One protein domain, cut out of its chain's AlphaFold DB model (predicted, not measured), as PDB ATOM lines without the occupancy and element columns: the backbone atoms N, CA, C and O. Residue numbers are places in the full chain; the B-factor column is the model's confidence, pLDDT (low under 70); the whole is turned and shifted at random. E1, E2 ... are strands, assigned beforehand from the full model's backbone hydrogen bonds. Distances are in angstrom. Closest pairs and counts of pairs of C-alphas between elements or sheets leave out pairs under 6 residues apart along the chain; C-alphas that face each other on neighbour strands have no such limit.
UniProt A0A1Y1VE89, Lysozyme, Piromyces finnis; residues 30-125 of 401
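What this domain is: This is residues 30 to 125 of the 401 residues of the protein "Lysozyme" of Piromyces finnis (UniProt A0A1Y1VE89). The domain is a single, strongly twisted, forked sheet: the long hairpin of E3 and E4 makes its spine, and on the side of E4 away from E3 two arms branch off. The hairpin of E1 and E2 joins E4 near its beginning, and E5, E7 and E6, side by side in that sequence, branch off near its end. The printed part has 96 residues with seven named strands, E1 to E7 along the chain, and no named helix; the class is all strand, with every neighbour pair antiparallel. It is compact, with a radius of gyration of the C-alphas of 12.5 A, and rounded, spanning 34 by 28 by 25 A.

How they stand to each other: E1, residues 30 to 33, and E2, residues 37 to 43, form a hairpin through a tight link, with N 31 and O 39 3.0 A apart. E4, residues 71 to 80, is on the other side of E2 from E1, and N 40 and O 74 are 2.9 A apart. E3, residues 54 to 60, is an edge strand and forms a hairpin with E4 at 166 degrees between their directions, N 58 and O 75 being 2.9 A apart. E5, residues 86 to 95, lies on the same side of E4 as E2, beside residues 76 to 80, while E2 is beside residues 71 to 75. E4 and E5 form a hairpin through a tight link, with N 91 and O 78 2.8 A apart. E5 bends by 82 degrees at residue 89. E7, residues 119 to 124, is on the other side of E5 from E4, and N 94 and O 120 are 3.0 A apart. E6, residues 106 to 109, forms a hairpin with E7, with N 107 and O 123 2.8 A apart. The closest C-alphas of E2 and E5 are those of Val 40 and Lys 94, 6.4 A apart. Among the strands that are apart are E1 and E7, E2 and E3, and E4 and E6.

Where its parts are: E1 begins at C-alpha 30, (-98.716, 126.512, 58.218). E2 is 18.5 A from first to last C-alpha, E3 20.2 A, E4 25.6 A, E5 22.1 A and E7 15.4 A. E4 runs from C-alpha 71 at (-93.880, 136.022, 64.355) to C-alpha 80 at (-87.446, 134.271, 39.662). E7 ends at C-alpha 124, (-96.196, 123.332, 40.321).

The domain as a whole: The two C-alphas farthest apart are those of Glu 69 and Lys 104, 37.2 A. The printed part has no cut and no long link. Its mean pLDDT is 90.3, and no printed residue is under 70.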
ATOM      1  N   LYS A  30     -97.721 125.985  59.144       93.00
ATOM      2  CA  LYS A  30     -98.716 126.512  58.218       93.00
ATOM      3  C   LYS A  30     -99.624 127.512  58.937       93.00
ATOM      4  O   LYS A  30    -100.136 127.244  60.021       93.00
ATOM      5  N   CYS A  31     -99.876 128.640  58.290       92.50
ATOM      6  CA  CYS A  31    -100.926 129.583  58.670       92.50
ATOM      7  C   CYS A  31    -101.922 129.759  57.527       92.50
ATOM      8  O   CYS A  31    -101.631 129.439  56.370       92.50
ATOM      9  N   TYR A  32    -103.107 130.266  57.851       91.50
ATOM     10  CA  TYR A  32    -104.169 130.520  56.887       91.50
ATOM     11  C   TYR A  32    -104.778 131.891  57.148       91.50
ATOM     12  O   TYR A  32    -105.262 132.145  58.246       91.50
ATOM     13  N   VAL A  33    -104.739 132.752  56.136       87.69
ATOM     14  CA  VAL A  33    -105.296 134.104  56.170       87.69
ATOM     15  C   VAL A  33    -106.595 134.092  55.375       87.69
ATOM     16  O   VAL A  33    -106.598 133.747  54.190       87.69
ATOM     17  N   GLU A  34    -107.703 134.461  56.016       80.94
ATOM     18  CA  GLU A  34    -109.017 134.511  55.370       80.94
ATOM     19  C   GLU A  34    -108.975 135.451  54.152       80.94
ATOM     20  O   GLU A  34    -108.391 136.532  54.207       80.94
ATOM     21  N   SER A  35    -109.555 135.027  53.027       76.12
ATOM     22  CA  SER A  35    -109.540 135.753  51.739       76.12
ATOM     23  C   SER A  35    -108.170 135.941  51.056       76.12
ATOM     24  O   SER A  35    -108.125 136.504  49.964       76.12
ATOM     25  N   VAL A  36    -107.062 135.454  51.634       79.69
ATOM     26  CA  VAL A  36    -105.713 135.546  51.026       79.69
ATOM     27  C   VAL A  36    -105.076 134.171  50.787       79.69
ATOM     28  O   VAL A  36    -104.414 133.963  49.769       79.69
ATOM     29  N   GLY A  37    -105.269 133.220  51.703       82.19
ATOM     30  CA  GLY A  37    -104.830 131.831  51.563       82.19
ATOM     31  C   GLY A  37    -103.724 131.413  52.537       82.19
ATOM     32  O   GLY A  37    -103.500 132.026  53.580       82.19
ATOM     33  N   THR A  38    -103.049 130.303  52.219       90.06
ATOM     34  CA  THR A  38    -102.038 129.704  53.111       90.06
ATOM     35  C   THR A  38    -100.702 130.444  53.095       90.06
ATOM     36  O   THR A  38    -100.283 130.964  52.059       90.06
ATOM     37  N   GLY A  39    -100.006 130.429  54.224       93.31
ATOM     38  CA  GLY A  39     -98.650 130.939  54.377       93.31
ATOM     39  C   GLY A  39     -97.860 130.116  55.382       93.31
ATOM     40  O   GLY A  39     -98.272 129.023  55.780       93.31
ATOM     41  N   VAL A  40     -96.736 130.673  55.818       95.12
ATOM     42  CA  VAL A  40     -95.854 130.051  56.804       95.12
ATOM     43  C   VAL A  40     -95.542 131.038  57.922       95.12
ATOM     44  O   VAL A  40     -95.186 132.186  57.663       95.12
ATOM     45  N   CYS A  41     -95.669 130.593  59.167       94.81
ATOM     46  CA  CYS A  41     -95.331 131.373  60.350       94.81
ATOM     47  C   CYS A  41     -93.822 131.534  60.476       94.81
ATOM     48  O   CYS A  41     -93.118 130.572  60.761       94.81
ATOM     49  N   VAL A  42     -93.319 132.745  60.283       94.44
ATOM     50  CA  VAL A  42     -91.884 133.056  60.350       94.44
ATOM     51  C   VAL A  42     -91.684 134.377  61.072       94.44
ATOM     52  O   VAL A  42     -92.643 135.117  61.308       94.44
ATOM     53  N   ASN A  43     -90.440 134.688  61.422       93.25
ATOM     54  CA  ASN A  43     -90.124 136.028  61.893       93.25
ATOM     55  C   ASN A  43     -90.427 137.050  60.779       93.25
ATOM     56  O   ASN A  43     -90.106 136.821  59.610       93.25
ATOM     57  N   GLU A  44     -91.060 138.169  61.122       92.69
ATOM     58  CA  GLU A  44     -91.449 139.205  60.167       92.69
ATOM     59  C   GLU A  44     -90.263 139.745  59.359       92.69
ATOM     60  O   GLU A  44     -90.429 140.073  58.182       92.69
ATOM     61  N   ASP A  45     -89.062 139.756  59.935       93.81
ATOM     62  CA  ASP A  45     -87.837 140.196  59.263       93.81
ATOM     63  C   ASP A  45     -87.418 139.235  58.139       93.81
ATOM     64  O   ASP A  45     -86.790 139.637  57.160       93.81
ATOM     65  N   GLN A  46     -87.804 137.959  58.236       94.88
ATOM     66  CA  GLN A  46     -87.514 136.946  57.220       94.88
ATOM     67  C   GLN A  46     -88.515 136.983  56.061       94.88
ATOM     68  O   GLN A  46     -88.200 136.511  54.968       94.88
ATOM     69  N   CYS A  47     -89.718 137.531  56.264       96.12
ATOM     70  CA  CYS A  47     -90.760 137.573  55.239       96.12
ATOM     71  C   CYS A  47     -90.481 138.657  54.184       96.12
ATOM     72  O   CYS A  47     -91.126 139.707  54.146       96.12
ATOM     73  N   ILE A  48     -89.489 138.395  53.338       96.56
ATOM     74  CA  ILE A  48     -88.994 139.295  52.296       96.56
ATOM     75  C   ILE A  48     -88.725 138.539  50.989       96.56
ATOM     76  O   ILE A  48     -88.532 137.316  50.965       96.56
ATOM     77  N   ILE A  49     -88.668 139.283  49.884       97.44
ATOM     78  CA  ILE A  49     -88.087 138.810  48.624       97.44
ATOM     79  C   ILE A  49     -86.566 138.835  48.756       97.44
ATOM     80  O   ILE A  49     -85.986 139.852  49.132       97.44
ATOM     81  N   TYR A  50     -85.923 137.694  48.505       96.69
ATOM     82  CA  TYR A  50     -84.471 137.591  48.627       96.69
ATOM     83  C   TYR A  50     -83.785 138.317  47.476       96.69
ATOM     84  O   TYR A  50     -84.359 138.503  46.405       96.69
ATOM     85  N   LYS A  51     -82.524 138.702  47.680       96.19
ATOM     86  CA  LYS A  51     -81.720 139.312  46.619       96.19
ATOM     87  C   LYS A  51     -81.721 138.407  45.377       96.19
ATOM     88  O   LYS A  51     -81.520 137.200  45.495       96.19
ATOM     89  N   GLY A  52     -81.975 139.003  44.213       93.62
ATOM     90  CA  GLY A  52     -82.063 138.304  42.927       93.62
ATOM     91  C   GLY A  52     -83.431 137.686  42.618       93.62
ATOM     92  O   GLY A  52     -83.698 137.394  41.456       93.62
ATOM     93  N   GLN A  53     -84.317 137.543  43.612       97.44
ATOM     94  CA  GLN A  53     -85.663 137.037  43.372       97.44
ATOM     95  C   GLN A  53     -86.588 138.117  42.797       97.44
ATOM     96  O   GLN A  53     -86.507 139.292  43.150       97.44
ATOM     97  N   GLU A  54     -87.543 137.682  41.979       95.19
ATOM     98  CA  GLU A  54     -88.729 138.459  41.605       95.19
ATOM     99  C   GLU A  54     -89.961 137.756  42.166       95.19
ATOM    100  O   GLU A  54     -90.082 136.536  42.055       95.19
ATOM    101  N   GLY A  55     -90.884 138.500  42.771       92.38
ATOM    102  CA  GLY A  55     -92.046 137.929  43.447       92.38
ATOM    103  C   GLY A  55     -92.700 138.916  44.407       92.38
ATOM    104  O   GLY A  55     -92.467 140.120  44.317       92.38
ATOM    105  N   ASN A  56     -93.499 138.407  45.340       93.56
ATOM    106  CA  ASN A  56     -94.012 139.185  46.467       93.56
ATOM    107  C   ASN A  56     -93.887 138.404  47.790       93.56
ATOM    108  O   ASN A  56     -93.833 137.174  47.821       93.56
ATOM    109  N   ALA A  57     -93.794 139.137  48.894       95.44
ATOM    110  CA  ALA A  57     -93.801 138.589  50.243       95.44
ATOM    111  C   ALA A  57     -94.642 139.517  51.119       95.44
ATOM    112  O   ALA A  57     -94.332 140.704  51.232       95.44
ATOM    113  N   THR A  58     -95.710 138.989  51.710       95.31
ATOM    114  CA  THR A  58     -96.659 139.775  52.504       95.31
ATOM    115  C   THR A  58     -96.837 139.156  53.882       95.31
ATOM    116  O   THR A  58     -96.947 137.936  54.021       95.31
ATOM    117  N   LYS A  59     -96.853 140.019  54.899       94.94
ATOM    118  CA  LYS A  59     -96.940 139.669  56.319       94.94
ATOM    119  C   LYS A  59     -98.363 139.898  56.806       94.94
ATOM    120  O   LYS A  59     -98.926 140.958  56.548       94.94
ATOM    121  N   TYR A  60     -98.899 138.946  57.559       93.00
ATOM    122  CA  TYR A  60    -100.232 139.035  58.145       93.00
ATOM    123  C   TYR A  60    -100.164 138.752  59.655       93.00
ATOM    124  O   TYR A  60     -99.792 137.637  60.042       93.00
ATOM    125  N   PRO A  61    -100.480 139.739  60.517       91.94
ATOM    126  CA  PRO A  61    -100.573 139.542  61.963       91.94
ATOM    127  C   PRO A  61    -101.879 138.844  62.360       91.94
ATOM    128  O   PRO A  61    -102.908 139.050  61.725       91.94
ATOM    129  N   GLY A  62    -101.842 138.057  63.434       90.44
ATOM    130  CA  GLY A  62    -103.002 137.401  64.045       90.44
ATOM    131  C   GLY A  62    -103.325 136.002  63.510       90.44
ATOM    132  O   GLY A  62    -104.339 135.431  63.901       90.44
ATOM    133  N   TYR A  63    -102.486 135.435  62.638       90.75
ATOM    134  CA  TYR A  63    -102.782 134.181  61.920       90.75
ATOM    135  C   TYR A  63    -101.857 133.015  62.280       90.75
ATOM    136  O   TYR A  63    -102.002 131.917  61.738       90.75
ATOM    137  N   CYS A  64    -100.902 133.232  63.183       90.75
ATOM    138  CA  CYS A  64     -99.992 132.197  63.660       90.75
ATOM    139  C   CYS A  64    -100.402 131.662  65.030       90.75
ATOM    140  O   CYS A  64    -100.862 132.404  65.899       90.75
ATOM    141  N   LYS A  65    -100.205 130.357  65.254       81.88
ATOM    142  CA  LYS A  65    -100.427 129.750  66.570       81.88
ATOM    143  C   LYS A  65     -99.403 130.324  67.551       81.88
ATOM    144  O   LYS A  65     -98.206 130.093  67.396       81.88
ATOM    145  N   ASN A  66     -99.888 131.055  68.555       72.81
ATOM    146  CA  ASN A  66     -99.074 131.867  69.466       72.81
ATOM    147  C   ASN A  66     -98.332 133.004  68.737       72.81
ATOM    148  O   ASN A  66     -97.122 133.162  68.901       72.81
ATOM    149  N   ASP A  67     -99.062 133.762  67.907       72.44
ATOM    150  CA  ASP A  67     -98.588 135.002  67.282       72.44
ATOM    151  C   ASP A  67     -97.967 135.915  68.354       72.44
ATOM    152  O   ASP A  67     -98.646 136.397  69.262       72.44
ATOM    153  N   SER A  68     -96.647 136.071  68.295       79.12
ATOM    154  CA  SER A  68     -95.903 137.031  69.107       79.12
ATOM    155  C   SER A  68     -95.686 138.301  68.294       79.12
ATOM    156  O   SER A  68     -95.893 138.297  67.085       79.12
ATOM    157  N   GLU A  69     -95.192 139.382  68.904       80.56
ATOM    158  CA  GLU A  69     -94.914 140.629  68.170       80.56
ATOM    159  C   GLU A  69     -94.121 140.399  66.873       80.56
ATOM    160  O   GLU A  69     -94.471 140.977  65.849       80.56
ATOM    161  N   LYS A  70     -93.159 139.465  66.871       87.44
ATOM    162  CA  LYS A  70     -92.257 139.225  65.732       87.44
ATOM    163  C   LYS A  70     -92.641 138.079  64.805       87.44
ATOM    164  O   LYS A  70     -92.133 138.027  63.692       87.44
ATOM    165  N   ILE A  71     -93.469 137.128  65.233       91.25
ATOM    166  CA  ILE A  71     -93.880 136.022  64.355       91.25
ATOM    167  C   ILE A  71     -95.115 136.461  63.585       91.25
ATOM    168  O   ILE A  71     -96.086 136.902  64.185       91.25
ATOM    169  N   LYS A  72     -95.082 136.362  62.258       92.75
ATOM    170  CA  LYS A  72     -96.198 136.737  61.384       92.75
ATOM    171  C   LYS A  72     -96.437 135.643  60.362       92.75
ATOM    172  O   LYS A  72     -95.517 134.917  59.976       92.75
ATOM    173  N   CYS A  73     -97.675 135.538  59.894       95.19
ATOM    174  CA  CYS A  73     -97.977 134.667  58.773       95.19
ATOM    175  C   CYS A  73     -97.397 135.287  57.500       95.19
ATOM    176  O   CYS A  73     -97.814 136.368  57.085       95.19
ATOM    177  N   CYS A  74     -96.411 134.626  56.902       96.44
ATOM    178  CA  CYS A  74     -95.781 135.071  55.671       96.44
ATOM    179  C   CYS A  74     -96.356 134.326  54.475       96.44
ATOM    180  O   CYS A  74     -96.229 133.103  54.364       96.44
ATOM    181  N   ILE A  75     -96.936 135.070  53.543       96.12
ATOM    182  CA  ILE A  75     -97.350 134.550  52.245       96.12
ATOM    183  C   ILE A  75     -96.350 135.073  51.218       96.12
ATOM    184  O   ILE A  75     -96.325 136.267  50.920       96.12
ATOM    185  N   LYS A  76     -95.500 134.176  50.710       96.25
ATOM    186  CA  LYS A  76     -94.436 134.500  49.752       96.25
ATOM    187  C   LYS A  76     -94.599 133.713  48.457       96.25
ATOM    188  O   LYS A  76     -94.686 132.479  48.480       96.25
ATOM    189  N   TYR A  77     -94.577 134.438  47.344       94.69
ATOM    190  CA  TYR A  77     -94.568 133.903  45.990       94.69
ATOM    191  C   TYR A  77     -93.292 134.321  45.257       94.69
ATOM    192  O   TYR A  77     -92.833 135.455  45.391       94.69
ATOM    193  N   VAL A  78     -92.725 133.414  44.461       95.25
ATOM    194  CA  VAL A  78     -91.459 133.623  43.741       95.25
ATOM    195  C   VAL A  78     -91.642 133.253  42.269       95.25
ATOM    196  O   VAL A  78     -92.112 132.165  41.946       95.25
ATOM    197  N   LYS A  79     -91.279 134.174  41.377       92.50
ATOM    198  CA  LYS A  79     -91.274 134.032  39.910       92.50
ATOM    199  C   LYS A  79     -89.867 133.831  39.351       92.50
ATOM    200  O   LYS A  79     -89.697 133.130  38.360       92.50
ATOM    201  N   LYS A  80     -88.865 134.427  39.993       95.12
ATOM    202  CA  LYS A  80     -87.446 134.271  39.662       95.12
ATOM    203  C   LYS A  80     -86.682 133.906  40.925       95.12
ATOM    204  O   LYS A  80     -86.928 134.512  41.965       95.12
ATOM    205  N   LEU A  81     -85.823 132.898  40.845       96.31
ATOM    206  CA  LEU A  81     -85.009 132.408  41.955       96.31
ATOM    207  C   LEU A  81     -83.864 133.372  42.283       96.31
ATOM    208  O   LEU A  81     -83.526 134.246  41.489       96.31
ATOM    209  N   SER A  82     -83.238 133.196  43.448       96.19
ATOM    210  CA  SER A  82     -82.109 134.033  43.889       96.19
ATOM    211  C   SER A  82     -80.890 133.988  42.963       96.19
ATOM    212  O   SER A  82     -80.108 134.934  42.949       96.19
ATOM    213  N   ASP A  83     -80.727 132.913  42.190       95.12
ATOM    214  CA  ASP A  83     -79.663 132.763  41.189       95.12
ATOM    215  C   ASP A  83     -80.005 133.406  39.828       95.12
ATOM    216  O   ASP A  83     -79.201 133.362  38.901       95.12
ATOM    217  N   GLY A  84     -81.185 134.024  39.706       92.62
ATOM    218  CA  GLY A  84     -81.679 134.646  38.479       92.62
ATOM    219  C   GLY A  84     -82.493 133.716  37.574       92.62
ATOM    220  O   GLY A  84     -83.059 134.191  36.584       92.62
ATOM    221  N   THR A  85     -82.617 132.425  37.902       92.94
ATOM    222  CA  THR A  85     -83.415 131.467  37.125       92.94
ATOM    223  C   THR A  85     -84.889 131.860  37.146       92.94
ATOM    224  O   THR A  85     -85.506 131.959  38.208       92.94
ATOM    225  N   THR A  86     -85.481 132.069  35.969       90.94
ATOM    226  CA  THR A  86     -86.923 132.336  35.850       90.94
ATOM    227  C   THR A  86     -87.688 131.020  35.916       90.94
ATOM    228  O   THR A  86     -87.355 130.072  35.207       90.94
ATOM    229  N   LEU A  87     -88.694 130.948  36.784       85.31
ATOM    230  CA  LEU A  87     -89.473 129.735  36.993       85.31
ATOM    231  C   LEU A  87     -90.540 129.550  35.903       85.31
ATOM    232  O   LEU A  87     -91.126 130.536  35.452       85.31
ATOM    233  N   PRO A  88     -90.860 128.296  35.526       78.75
ATOM    234  CA  PRO A  88     -91.898 128.003  34.532       78.75
ATOM    235  C   PRO A  88     -93.309 128.372  35.016       78.75
ATOM    236  O   PRO A  88     -94.223 128.565  34.219       78.75
ATOM    237  N   SER A  89     -93.507 128.464  36.330       82.12
ATOM    238  CA  SER A  89     -94.721 128.966  36.963       82.12
ATOM    239  C   SER A  89     -94.371 129.614  38.306       82.12
ATOM    240  O   SER A  89     -93.285 129.409  38.848       82.12
ATOM    241  N   THR A  90     -95.269 130.445  38.845       86.31
ATOM    242  CA  THR A  90     -95.022 131.102  40.139       86.31
ATOM    243  C   THR A  90     -95.011 130.061  41.260       86.31
ATOM    244  O   THR A  90     -96.006 129.371  41.482       86.31
ATOM    245  N   GLY A  91     -93.898 129.967  41.986       92.06
ATOM    246  CA  GLY A  91     -93.773 129.120  43.167       92.06
ATOM    247  C   GLY A  91     -94.365 129.775  44.408       92.06
ATOM    248  O   GLY A  91     -94.353 131.000  44.538       92.06
ATOM    249  N   LYS A  92     -94.836 128.955  45.351       95.38
ATOM    250  CA  LYS A  92     -95.324 129.403  46.665       95.38
ATOM    251  C   LYS A  92     -94.520 128.748  47.783       95.38
ATOM    252  O   LYS A  92     -94.270 127.544  47.731       95.38
ATOM    253  N   CYS A  93     -94.136 129.526  48.790       96.50
ATOM    254  CA  CYS A  93     -93.502 128.988  49.991       96.50
ATOM    255  C   CYS A  93     -94.521 128.227  50.839       96.50
ATOM    256  O   CYS A  93     -95.563 128.781  51.196       96.50
ATOM    257  N   LYS A  94     -94.225 126.962  51.142       94.56
ATOM    258  CA  LYS A  94     -95.097 126.067  51.911       94.56
ATOM    259  C   LYS A  94     -94.280 125.252  52.910       94.56
ATOM    260  O   LYS A  94     -93.114 124.949  52.648       94.56
ATOM    261  N   ASN A  95     -94.901 124.859  54.019       93.12
ATOM    262  CA  ASN A  95     -94.331 123.844  54.903       93.12
ATOM    263  C   ASN A  95     -94.614 122.463  54.296       93.12
ATOM    264  O   ASN A  95     -95.764 122.045  54.190       93.12
ATOM    265  N   ILE A  96     -93.565 121.741  53.903       90.19
ATOM    266  CA  ILE A  96     -93.699 120.475  53.162       90.19
ATOM    267  C   ILE A  96     -94.304 119.326  53.982       90.19
ATOM    268  O   ILE A  96     -94.673 118.309  53.400       90.19
ATOM    269  N   ASN A  97     -94.393 119.472  55.306       87.69
ATOM    270  CA  ASN A  97     -95.000 118.486  56.200       87.69
ATOM    271  C   ASN A  97     -96.496 118.753  56.444       87.69
ATOM    272  O   ASN A  97     -97.206 117.858  56.891       87.69
ATOM    273  N   GLU A  98     -96.974 119.974  56.179       82.88
ATOM    274  CA  GLU A  98     -98.336 120.432  56.512       82.88
ATOM    275  C   GLU A  98     -99.157 120.854  55.274       82.88
ATOM    276  O   GLU A  98    -100.375 121.045  55.355       82.88
ATOM    277  N   ASP A  99     -98.509 120.992  54.115       82.00
ATOM    278  CA  ASP A  99     -99.121 121.370  52.842       82.00
ATOM    279  C   ASP A  99     -98.865 120.339  51.737       82.00
ATOM    280  O   ASP A  99     -97.833 119.667  51.700       82.00
ATOM    281  N   ASP A 100     -99.768 120.293  50.750       79.44
ATOM    282  CA  ASP A 100     -99.495 119.581  49.502       79.44
ATOM    283  C   ASP A 100     -98.400 120.315  48.719       79.44
ATOM    284  O   ASP A 100     -98.604 121.380  48.119       79.44
ATOM    285  N   CYS A 101     -97.209 119.736  48.798       85.38
ATOM    286  CA  CYS A 101     -96.031 120.055  48.015       85.38
ATOM    287  C   CYS A 101     -95.375 118.750  47.547       85.38
ATOM    288  O   CYS A 101     -94.162 118.600  47.607       85.38
ATOM    289  N   SER A 102     -96.158 117.731  47.196       83.75
ATOM    290  CA  SER A 102     -95.633 116.418  46.787       83.75
ATOM    291  C   SER A 102     -94.747 116.511  45.535       83.75
ATOM    292  O   SER A 102     -95.063 117.254  44.613       83.75
ATOM    293  N   GLU A 103     -93.667 115.725  45.459       80.81
ATOM    294  CA  GLU A 103     -92.748 115.734  44.296       80.81
ATOM    295  C   GLU A 103     -93.434 115.315  42.986       80.81
ATOM    296  O   GLU A 103     -93.026 115.711  41.899       80.81
ATOM    297  N   LYS A 104     -94.545 114.573  43.091       77.38
ATOM    298  CA  LYS A 104     -95.423 114.253  41.961       77.38
ATOM    299  C   LYS A 104     -96.043 115.511  41.337       77.38
ATOM    300  O   LYS A 104     -96.163 115.591  40.118       77.38
ATOM    301  N   SER A 105     -96.427 116.483  42.162       76.75
ATOM    302  CA  SER A 105     -97.195 117.665  41.743       76.75
ATOM    303  C   SER A 105     -96.357 118.946  41.709       76.75
ATOM    304  O   SER A 105     -96.778 119.931  41.103       76.75
ATOM    305  N   TYR A 106     -95.185 118.946  42.345       88.69
ATOM    306  CA  TYR A 106     -94.342 120.119  42.529       88.69
ATOM    307  C   TYR A 106     -92.856 119.802  42.374       88.69
ATOM    308  O   TYR A 106     -92.352 118.817  42.910       88.69
ATOM    309  N   THR A 107     -92.137 120.728  41.753       91.12
ATOM    310  CA  THR A 107     -90.690 120.854  41.866       91.12
ATOM    311  C   THR A 107     -90.393 121.707  43.096       91.12
ATOM    312  O   THR A 107     -90.952 122.793  43.269       91.12
ATOM    313  N   ARG A 108     -89.533 121.201  43.981       93.69
ATOM    314  CA  ARG A 108     -89.176 121.861  45.240       93.69
ATOM    315  C   ARG A 108     -87.832 122.558  45.112       93.69
ATOM    316  O   ARG A 108     -86.848 121.926  44.735       93.69
ATOM    317  N   TYR A 109     -87.774 123.822  45.511       94.69
ATOM    318  CA  TYR A 109     -86.524 124.568  45.604       94.69
ATOM    319  C   TYR A 109     -86.223 124.880  47.068       94.69
ATOM    320  O   TYR A 109     -87.027 125.498  47.776       94.69
ATOM    321  N   ARG A 110     -85.050 124.431  47.518       93.81
ATOM    322  CA  ARG A 110     -84.511 124.734  48.847       93.81
ATOM    323  C   ARG A 110     -83.964 126.157  48.874       93.81
ATOM    324  O   ARG A 110     -83.618 126.713  47.834       93.81
ATOM    325  N   ASP A 111     -83.925 126.743  50.065       93.75
ATOM    326  CA  ASP A 111     -83.280 128.035  50.333       93.75
ATOM    327  C   ASP A 111     -83.866 129.233  49.553       93.75
ATOM    328  O   ASP A 111     -83.276 130.306  49.488       93.75
ATOM    329  N   GLN A 112     -85.071 129.082  48.991       96.75
ATOM    330  CA  GLN A 112     -85.804 130.153  48.301       96.75
ATOM    331  C   GLN A 112     -86.877 130.821  49.181       96.75
ATOM    332  O   GLN A 112     -87.468 131.834  48.790       96.75
ATOM    333  N   CYS A 113     -87.133 130.269  50.369       96.88
ATOM    334  CA  CYS A 113     -88.213 130.658  51.276       96.88
ATOM    335  C   CYS A 113     -87.699 131.025  52.674       96.88
ATOM    336  O   CYS A 113     -86.603 130.598  53.039       96.88
ATOM    337  N   PRO A 114     -88.459 131.832  53.440       93.06
ATOM    338  CA  PRO A 114     -88.148 132.141  54.833       93.06
ATOM    339  C   PRO A 114     -88.332 130.934  55.745       93.06
ATOM    340  O   PRO A 114     -89.108 130.030  55.443       93.06
ATOM    341  N   GLY A 115     -87.653 130.972  56.889       89.19
ATOM    342  CA  GLY A 115     -87.692 129.907  57.881       89.19
ATOM    343  C   GLY A 115     -86.645 128.818  57.636       89.19
ATOM    344  O   GLY A 115     -85.595 129.044  57.035       89.19
ATOM    345  N   LYS A 116     -86.916 127.632  58.175       89.56
ATOM    346  CA  LYS A 116     -86.031 126.459  58.152       89.56
ATOM    347  C   LYS A 116     -86.252 125.608  56.901       89.56
ATOM    348  O   LYS A 116     -87.206 125.797  56.160       89.56
ATOM    349  N   SER A 117     -85.411 124.590  56.719       87.31
ATOM    350  CA  SER A 117     -85.394 123.686  55.552       87.31
ATOM    351  C   SER A 117     -86.704 122.937  55.247       87.31
ATOM    352  O   SER A 117     -86.869 122.429  54.135       87.31
ATOM    353  N   VAL A 118     -87.630 122.861  56.211       90.44
ATOM    354  CA  VAL A 118     -88.990 122.314  56.032       90.44
ATOM    355  C   VAL A 118     -89.909 123.255  55.249       90.44
ATOM    356  O   VAL A 118     -90.945 122.831  54.741       90.44
ATOM    357  N   VAL A 119     -89.533 124.527  55.130       95.00
ATOM    358  CA  VAL A 119     -90.217 125.519  54.310       95.00
ATOM    359  C   VAL A 119     -89.515 125.587  52.966       95.00
ATOM    360  O   VAL A 119     -88.374 126.039  52.862       95.00
ATOM    361  N   GLN A 120     -90.187 125.120  51.921       96.25
ATOM    362  CA  GLN A 120     -89.611 125.072  50.580       96.25
ATOM    363  C   GLN A 120     -90.496 125.808  49.591       96.25
ATOM    364  O   GLN A 120     -91.705 125.967  49.788       96.25
ATOM    365  N   LEU A 121     -89.870 126.278  48.515       96.69
ATOM    366  CA  LEU A 121     -90.602 126.861  47.409       96.69
ATOM    367  C   LEU A 121     -91.148 125.726  46.554       96.69
ATOM    368  O   LEU A 121     -90.390 124.969  45.951       96.69
ATOM    369  N   CYS A 122     -92.466 125.631  46.504       93.88
ATOM    370  CA  CYS A 122     -93.182 124.621  45.748       93.88
ATOM    371  C   CYS A 122     -93.628 125.236  44.425       93.88
ATOM    372  O   CYS A 122     -94.536 126.073  44.403       93.88
ATOM    373  N   VAL A 123     -92.982 124.831  43.336       91.56
ATOM    374  CA  VAL A 123     -93.316 125.248  41.970       91.56
ATOM    375  C   VAL A 123     -94.126 124.132  41.326       91.56
ATOM    376  O   VAL A 123     -93.619 123.018  41.229       91.56
ATOM    377  N   PRO A 124     -95.385 124.372  40.934       85.38
ATOM    378  CA  PRO A 124     -96.196 123.332  40.321       85.38
ATOM    379  C   PRO A 124     -95.524 122.730  39.079       85.38
ATOM    380  O   PRO A 124     -95.029 123.463  38.220       85.38
ATOM    381  N   ASN A 125     -95.561 121.401  38.961       77.00
ATOM    382  CA  ASN A 125     -95.159 120.669  37.760       77.00
ATOM    383  C   ASN A 125     -96.223 120.890  36.666       77.00
ATOM    384  O   ASN A 125     -97.042 120.017  36.390       77.00
TER     385      ASN A 125